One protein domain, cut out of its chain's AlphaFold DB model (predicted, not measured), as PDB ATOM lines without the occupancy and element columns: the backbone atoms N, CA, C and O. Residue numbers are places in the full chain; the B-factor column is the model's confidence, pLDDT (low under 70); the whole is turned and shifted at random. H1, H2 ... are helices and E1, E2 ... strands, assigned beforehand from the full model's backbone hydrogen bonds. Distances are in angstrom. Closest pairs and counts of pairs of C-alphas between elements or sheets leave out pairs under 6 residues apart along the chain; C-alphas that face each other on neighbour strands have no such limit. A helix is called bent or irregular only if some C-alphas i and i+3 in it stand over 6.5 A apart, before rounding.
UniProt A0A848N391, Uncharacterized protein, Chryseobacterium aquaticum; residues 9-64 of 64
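This is residues 9 to 64 of the 64 residues of an uncharacterized protein of Chryseobacterium aquaticum (UniProt A0A848N391). What does the model look like? It is a loose, flat shape with a short two-stranded ribbon, E1 and E2, in its middle; on one side H1 runs out from the ribbon and H2 turns back toward it, the two helices forming a corner, and on the other side the chain goes on from E2 as a free arm with H3 and H4. What is it made of? The printed part has 56 residues with four named helices and two named strands, in the order E1, H1, H2, E2, H3, H4; the sheet order is E1 - E2, antiparallel, and the class is mixed, helices and strands. How large is it? It is loose, with a radius of gyration of the C-alphas of 14.3 A, and spans 38 by 29 by 11 A.

How do the strands pair? E1, residues 9 to 11, and E2, residues 38 to 43, are antiparallel neighbours at 169 degrees. N 10 and O 39 are within hydrogen-bond range at 2.9 A, as are N 39 and O 10 at 2.9 A. Which helices touch? H1, residues 14 to 27, touches H2, residues 29 to 34, with its residues 21 to 25 alone; the closest C-alphas are those of Arg 24 and Tyr 32, 5.7 A apart. They run opposite ways at a steep tilt of 50 degrees. What of the later helices? H3, residues 44 to 47, and H4, residues 55 to 62, are apart and touch no helix. How are the helix backbones formed? Every O i to N i+4 pair is within hydrogen-bond range in H2, against 7 of 10 in H1 and 3 of 4 in H4, while H3 is too short for such a pair.

Where does the printed part begin? E1 begins at C-alpha 9, at (-30.580, 38.031, -19.702). How long are the longer elements? H1 measures 19.6 A from first to last C-alpha, E2 13.4 A and H4 11.1 A. H1 is irregular, but only just: C-alphas 16 and 19 are 6.9 A apart. Where does the last element end? H4 ends at C-alpha 62, at (-45.815, 42.761, -24.675).

How far does it reach? The two C-alphas farthest apart, those of Lys 26 and Val 51, are 38.9 A apart. Is it printed without a gap, and how are its elements linked? The printed part has no cut; the link from H3 to H4 is short, and the other links are tight. What stands free, and where is confidence low? Residues 44 to 49, of which 44 to 47 belong to H3, and residues 51 to 64, of which 55 to 62 belong to H4, stand free. Residues 48 to 64 have pLDDT under 70, and the mean of the printed part is 79.9.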
ATOM      1  N   THR A   9     -30.999  38.410 -18.356       89.88
ATOM      2  CA  THR A   9     -30.580  38.031 -19.702       89.88
ATOM      3  C   THR A   9     -31.669  37.210 -20.369       89.88
ATOM      4  O   THR A   9     -32.172  36.264 -19.767       89.88
ATOM      5  N   LEU A  10     -31.994  37.549 -21.617       91.81
ATOM      6  CA  LEU A  10     -32.843  36.739 -22.481       91.81
ATOM      7  C   LEU A  10     -31.958  35.911 -23.408       91.81
ATOM      8  O   LEU A  10     -31.215  36.461 -24.225       91.81
ATOM      9  N   PHE A  11     -32.025  34.592 -23.275       92.31
ATOM     10  CA  PHE A  11     -31.355  33.687 -24.201       92.31
ATOM     11  C   PHE A  11     -32.162  33.555 -25.485       92.31
ATOM     12  O   PHE A  11     -33.391  33.528 -25.450       92.31
ATOM     13  N   LEU A  12     -31.457  33.484 -26.612       89.19
ATOM     14  CA  LEU A  12     -32.100  33.253 -27.898       89.19
ATOM     15  C   LEU A  12     -32.504  31.784 -28.018       89.19
ATOM     16  O   LEU A  12     -31.775  30.897 -27.572       89.19
ATOM     17  N   ASP A  13     -33.647  31.550 -28.660       91.06
ATOM     18  CA  ASP A  13     -34.076  30.211 -29.054       91.06
ATOM     19  C   ASP A  13     -33.094  29.593 -30.067       91.06
ATOM     20  O   ASP A  13     -32.431  30.299 -30.839       91.06
ATOM     21  N   ASP A  14     -33.001  28.265 -30.076       87.50
ATOM     22  CA  ASP A  14     -32.101  27.515 -30.954       87.50
ATOM     23  C   ASP A  14     -32.388  27.774 -32.450       87.50
ATOM     24  O   ASP A  14     -31.455  27.798 -33.263       87.50
ATOM     25  N   HIS A  15     -33.647  28.071 -32.805       87.94
ATOM     26  CA  HIS A  15     -34.044  28.441 -34.164       87.94
ATOM     27  C   HIS A  15     -33.331  29.707 -34.661       87.94
ATOM     28  O   HIS A  15     -32.879  29.751 -35.803       87.94
ATOM     29  N   TYR A  16     -33.170  30.715 -33.796       85.25
ATOM     30  CA  TYR A  16     -32.550  31.996 -34.156       85.25
ATOM     31  C   TYR A  16     -31.052  32.050 -33.844       85.25
ATOM     32  O   TYR A  16     -30.302  32.799 -34.472       85.25
ATOM     33  N   SER A  17     -30.586  31.277 -32.861       92.88
ATOM     34  CA  SER A  17     -29.205  31.376 -32.388       92.88
ATOM     35  C   SER A  17     -28.186  30.737 -33.331       92.88
ATOM     36  O   SER A  17     -27.034  31.163 -33.342       92.88
ATOM     37  N   THR A  18     -28.573  29.769 -34.167       93.38
ATOM     38  CA  THR A  18     -27.633  28.985 -34.991       93.38
ATOM     39  C   THR A  18     -26.741  29.847 -35.901       93.38
ATOM     40  O   THR A  18     -25.512  29.684 -35.926       93.38
ATOM     41  N   GLU A  19     -27.325  30.799 -36.630       93.75
ATOM     42  CA  GLU A  19     -26.566  31.693 -37.517       93.75
ATOM     43  C   GLU A  19     -25.684  32.661 -36.718       93.75
ATOM     44  O   GLU A  19     -24.495  32.833 -37.009       93.75
ATOM     45  N   ILE A  20     -26.238  33.227 -35.644       94.06
ATOM     46  CA  ILE A  20     -25.547  34.163 -34.751       94.06
ATOM     47  C   ILE A  20     -24.328  33.492 -34.115       94.06
ATOM     48  O   ILE A  20     -23.239  34.063 -34.078       94.06
ATOM     49  N   GLU A  21     -24.477  32.257 -33.654       95.88
ATOM     50  CA  GLU A  21     -23.406  31.488 -33.035       95.88
ATOM     51  C   GLU A  21     -22.294  31.137 -34.023       95.88
ATOM     52  O   GLU A  21     -21.116  31.108 -33.659       95.88
ATOM     53  N   THR A  22     -22.630  30.936 -35.297       95.44
ATOM     54  CA  THR A  22     -21.635  30.740 -36.358       95.44
ATOM     55  C   THR A  22     -20.781  31.996 -36.550       95.44
ATOM     56  O   THR A  22     -19.550  31.912 -36.605       95.44
ATOM     57  N   ILE A  23     -21.409  33.174 -36.559       95.44
ATOM     58  CA  ILE A  23     -20.718  34.469 -36.638       95.44
ATOM     59  C   ILE A  23     -19.864  34.698 -35.381       95.44
ATOM     60  O   ILE A  23     -18.677  35.023 -35.487       95.44
ATOM     61  N   ARG A  24     -20.422  34.470 -34.185       96.50
ATOM     62  CA  ARG A  24     -19.714  34.636 -32.901       96.50
ATOM     63  C   ARG A  24     -18.507  33.716 -32.796       96.50
ATOM     64  O   ARG A  24     -17.461  34.155 -32.337       96.50
ATOM     65  N   ARG A  25     -18.584  32.481 -33.290       96.88
ATOM     66  CA  ARG A  25     -17.437  31.562 -33.311       96.88
ATOM     67  C   ARG A  25     -16.268  32.098 -34.136       96.88
ATOM     68  O   ARG A  25     -15.120  31.875 -33.765       96.88
ATOM     69  N   LYS A  26     -16.554  32.802 -35.236       97.38
ATOM     70  CA  LYS A  26     -15.536  33.370 -36.126       97.38
ATOM     71  C   LYS A  26     -14.957  34.683 -35.596       97.38
ATOM     72  O   LYS A  26     -13.745  34.862 -35.648       97.38
ATOM     73  N   TYR A  27     -15.803  35.585 -35.100       97.50
ATOM     74  CA  TYR A  27     -15.399  36.965 -34.790       97.50
ATOM     75  C   TYR A  27     -15.345  37.296 -33.292       97.50
ATOM     76  O   TYR A  27     -14.671  38.247 -32.909       97.50
ATOM     77  N   ASN A  28     -16.005  36.518 -32.428       94.62
ATOM     78  CA  ASN A  28     -15.963  36.679 -30.970       94.62
ATOM     79  C   ASN A  28     -15.843  35.322 -30.232       94.62
ATOM     80  O   ASN A  28     -16.708  34.951 -29.428       94.62
ATOM     81  N   PRO A  29     -14.774  34.546 -30.503       94.62
ATOM     82  CA  PRO A  29     -14.641  33.168 -30.027       94.62
ATOM     83  C   PRO A  29     -14.514  33.052 -28.505       94.62
ATOM     84  O   PRO A  29     -14.854  32.013 -27.942       94.62
ATOM     85  N   VAL A  30     -14.021  34.095 -27.828       96.38
ATOM     86  CA  VAL A  30     -13.939  34.118 -26.360       96.38
ATOM     87  C   VAL A  30     -15.347  34.156 -25.774       96.38
ATOM     88  O   VAL A  30     -15.696  33.290 -24.978       96.38
ATOM     89  N   GLN A  31     -16.194  35.083 -26.234       90.94
ATOM     90  CA  GLN A  31     -17.563  35.197 -25.735       90.94
ATOM     91  C   GLN A  31     -18.435  34.001 -26.142       90.94
ATOM     92  O   GLN A  31     -19.252  33.559 -25.339       90.94
ATOM     93  N   TYR A  32     -18.227  33.450 -27.345       95.06
ATOM     94  CA  TYR A  32     -18.869  32.210 -27.801       95.06
ATOM     95  C   TYR A  32     -18.665  31.055 -26.806       95.06
ATOM     96  O   TYR A  32     -19.597  30.317 -26.509       95.06
ATOM     97  N   LYS A  33     -17.452  30.918 -26.250       96.25
ATOM     98  CA  LYS A  33     -17.129  29.874 -25.264       96.25
ATOM     99  C   LYS A  33     -17.675  30.167 -23.868       96.25
ATOM    100  O   LYS A  33     -17.881  29.237 -23.097       96.25
ATOM    101  N   SER A  34     -17.860  31.440 -23.525       93.50
ATOM    102  CA  SER A  34     -18.282  31.839 -22.182       93.50
ATOM    103  C   SER A  34     -19.790  31.741 -21.968       93.50
ATOM    104  O   SER A  34     -20.214  31.394 -20.870       93.50
ATOM    105  N   ILE A  35     -20.603  32.084 -22.972       92.62
ATOM    106  CA  ILE A  35     -22.060  32.166 -22.816       92.62
ATOM    107  C   ILE A  35     -22.780  32.070 -24.168       92.62
ATOM    108  O   ILE A  35     -22.348  32.664 -25.168       92.62
ATOM    109  N   LYS A  36     -23.915  31.355 -24.179       93.88
ATOM    110  CA  LYS A  36     -24.831  31.284 -25.327       93.88
ATOM    111  C   LYS A  36     -25.268  32.679 -25.770       93.88
ATOM    112  O   LYS A  36     -25.234  33.624 -24.986       93.88
ATOM    113  N   SER A  37     -25.649  32.813 -27.029       93.50
ATOM    114  CA  SER A  37     -26.149  34.055 -27.598       93.50
ATOM    115  C   SER A  37     -27.355  34.523 -26.799       93.50
ATOM    116  O   SER A  37     -28.257  33.759 -26.447       93.50
ATOM    117  N   HIS A  38     -27.303  35.790 -26.423       94.00
ATOM    118  CA  HIS A  38     -28.248  36.367 -25.496       94.00
ATOM    119  C   HIS A  38     -28.323  37.874 -25.689       94.00
ATOM    120  O   HIS A  38     -27.381  38.502 -26.177       94.00
ATOM    121  N   VAL A  39     -29.426  38.448 -25.231       91.19
ATOM    122  CA  VAL A  39     -29.590  39.886 -25.055       91.19
ATOM    123  C   VAL A  39     -29.555  40.173 -23.561       91.19
ATOM    124  O   VAL A  39     -30.299  39.584 -22.777       91.19
ATOM    125  N   THR A  40     -28.653  41.059 -23.150       90.62
ATOM    126  CA  THR A  40     -28.661  41.582 -21.780       90.62
ATOM    127  C   THR A  40     -29.827  42.554 -21.653       90.62
ATOM    128  O   THR A  40     -29.888  43.510 -22.418       90.62
ATOM    129  N   LEU A  41     -30.736  42.295 -20.714       89.25
ATOM    130  CA  LEU A  41     -31.916  43.129 -20.486       89.25
ATOM    131  C   LEU A  41     -31.650  44.195 -19.427       89.25
ATOM    132  O   LEU A  41     -31.945  45.361 -19.652       89.25
ATOM    133  N   CYS A  42     -31.078  43.787 -18.291       86.94
ATOM    134  CA  CYS A  42     -30.752  44.684 -17.185       86.94
ATOM    135  C   CYS A  42     -29.442  44.252 -16.525       86.94
ATOM    136  O   CYS A  42     -29.198  43.055 -16.323       86.94
ATOM    137  N   ARG A  43     -28.606  45.219 -16.162       84.00
ATOM    138  CA  ARG A  43     -27.405  45.035 -15.339       84.00
ATOM    139  C   ARG A  43     -27.729  45.186 -13.854       84.00
ATOM    140  O   ARG A  43     -28.845  45.527 -13.488       84.00
ATOM    141  N   GLU A  44     -26.771  44.866 -12.987       84.00
ATOM    142  CA  GLU A  44     -26.974  44.886 -11.531       84.00
ATOM    143  C   GLU A  44     -27.472  46.233 -10.994       84.00
ATOM    144  O   GLU A  44     -28.390  46.245 -10.182       84.00
ATOM    145  N   ASP A  45     -26.945  47.341 -11.508       83.12
ATOM    146  CA  ASP A  45     -27.341  48.710 -11.167       83.12
ATOM    147  C   ASP A  45     -28.765  49.057 -11.629       83.12
ATOM    148  O   ASP A  45     -29.477  49.819 -10.978       83.12
ATOM    149  N   GLU A  46     -29.218  48.452 -12.724       77.88
ATOM    150  CA  GLU A  46     -30.586  48.602 -13.232       77.88
ATOM    151  C   GLU A  46     -31.569  47.684 -12.481       77.88
ATOM    152  O   GLU A  46     -32.737  48.028 -12.296       77.88
ATOM    153  N   LEU A  47     -31.089  46.534 -11.995       75.94
ATOM    154  CA  LEU A  47     -31.871  45.551 -11.242       75.94
ATOM    155  C   LEU A  47     -32.180  45.979  -9.808       75.94
ATOM    156  O   LEU A  47     -33.215  45.576  -9.285       75.94
ATOM    157  N   GLU A  48     -31.322  46.779  -9.170       69.62
ATOM    158  CA  GLU A  48     -31.544  47.280  -7.802       69.62
ATOM    159  C   GLU A  48     -32.885  48.022  -7.649       69.62
ATOM    160  O   GLU A  48     -33.449  48.056  -6.557       69.62
ATOM    161  N   ASN A  49     -33.438  48.533  -8.755       64.19
ATOM    162  CA  ASN A  49     -34.708  49.254  -8.798       64.19
ATOM    163  C   ASN A  49     -35.907  48.398  -9.255       64.19
ATOM    164  O   ASN A  49     -37.026  48.910  -9.331       64.19
ATOM    165  N   MET A  50     -35.716  47.108  -9.560       63.88
ATOM    166  CA  MET A  50     -36.798  46.217  -9.989       63.88
ATOM    167  C   MET A  50     -37.345  45.407  -8.807       63.88
ATOM    168  O   MET A  50     -36.697  44.497  -8.292       63.88
ATOM    169  N   VAL A  51     -38.587  45.688  -8.406       58.19
ATOM    170  CA  VAL A  51     -39.368  44.745  -7.593       58.19
ATOM    171  C   VAL A  51     -39.700  43.561  -8.501       58.19
ATOM    172  O   VAL A  51     -40.219  43.772  -9.595       58.19
ATOM    173  N   PHE A  52     -39.366  42.332  -8.092       57.78
ATOM    174  CA  PHE A  52     -39.638  41.108  -8.854       57.78
ATOM    175  C   PHE A  52     -41.153  40.927  -9.072       57.78
ATOM    176  O   PHE A  52     -41.824  40.228  -8.319       57.78
ATOM    177  N   CYS A  53     -41.709  41.567 -10.099       48.59
ATOM    178  CA  CYS A  53     -42.967  41.153 -10.696       48.59
ATOM    179  C   CYS A  53     -42.679  39.925 -11.554       48.59
ATOM    180  O   CYS A  53     -41.663  39.873 -12.245       48.59
ATOM    181  N   ASP A  54     -43.552  38.930 -11.478       50.22
ATOM    182  CA  ASP A  54     -43.412  37.662 -12.182       50.22
ATOM    183  C   ASP A  54     -43.224  37.898 -13.698       50.22
ATOM    184  O   ASP A  54     -44.161  38.216 -14.436       50.22
ATOM    185  N   LEU A  55     -41.969  37.816 -14.157       54.59
ATOM    186  CA  LEU A  55     -41.545  38.148 -15.524       54.59
ATOM    187  C   LEU A  55     -42.150  37.203 -16.569       54.59
ATOM    188  O   LEU A  55     -42.167  37.536 -17.755       54.59
ATOM    189  N   SER A  56     -42.675  36.056 -16.129       54.25
ATOM    190  CA  SER A  56     -43.418  35.118 -16.970       54.25
ATOM    191  C   SER A  56     -44.650  35.768 -17.616       54.25
ATOM    192  O   SER A  56     -44.961  35.472 -18.768       54.25
ATOM    193  N   ILE A  57     -45.296  36.719 -16.931       49.72
ATOM    194  CA  ILE A  57     -46.492  37.413 -17.428       49.72
ATOM    195  C   ILE A  57     -46.106  38.581 -18.347       49.72
ATOM    196  O   ILE A  57     -46.692  38.757 -19.413       49.72
ATOM    197  N   PHE A  58     -45.086  39.363 -17.977       49.06
ATOM    198  CA  PHE A  58     -44.766  40.617 -18.670       49.06
ATOM    199  C   PHE A  58     -44.262  40.408 -20.106       49.06
ATOM    200  O   PHE A  58     -44.611  41.182 -21.001       49.06
ATOM    201  N   PHE A  59     -43.484  39.347 -20.351       49.25
ATOM    202  CA  PHE A  59     -43.019  39.011 -21.701       49.25
ATOM    203  C   PHE A  59     -44.144  38.490 -22.599       49.25
ATOM    204  O   PHE A  59     -44.171  38.825 -23.780       49.25
ATOM    205  N   TYR A  60     -45.101  37.741 -22.047       50.34
ATOM    206  CA  TYR A  60     -46.231  37.209 -22.815       50.34
ATOM    207  C   TYR A  60     -47.202  38.310 -23.265       50.34
ATOM    208  O   TYR A  60     -47.802  38.212 -24.328       50.34
ATOM    209  N   SER A  61     -47.350  39.377 -22.472       50.50
ATOM    210  CA  SER A  61     -48.285  40.468 -22.776       50.50
ATOM    211  C   SER A  61     -47.745  41.526 -23.745       50.50
ATOM    212  O   SER A  61     -48.545  42.224 -24.357       50.50
ATOM    213  N   ASN A  62     -46.422  41.679 -23.878       45.72
ATOM    214  CA  ASN A  62     -45.815  42.761 -24.675       45.72
ATOM    215  C   ASN A  62     -45.241  42.312 -26.028       45.72
ATOM    216  O   ASN A  62     -44.852  43.159 -26.825       45.72
ATOM    217  N   PHE A  63     -45.170  41.005 -26.290       48.88
ATOM    218  CA  PHE A  63     -44.667  40.451 -27.553       48.88
ATOM    219  C   PHE A  63     -45.760  39.804 -28.420       48.88
ATOM    220  O   PHE A  63     -45.437  38.972 -29.268       48.88
ATOM    221  N   HIS A  64     -47.032  40.178 -28.226       45.62
ATOM    222  CA  HIS A  64     -48.126  39.686 -29.066       45.62
ATOM    223  C   HIS A  64     -48.430  40.591 -30.264       45.62
ATOM    224  O   HIS A  64     -48.444  41.830 -30.084       45.62
TER     225      HIS A  64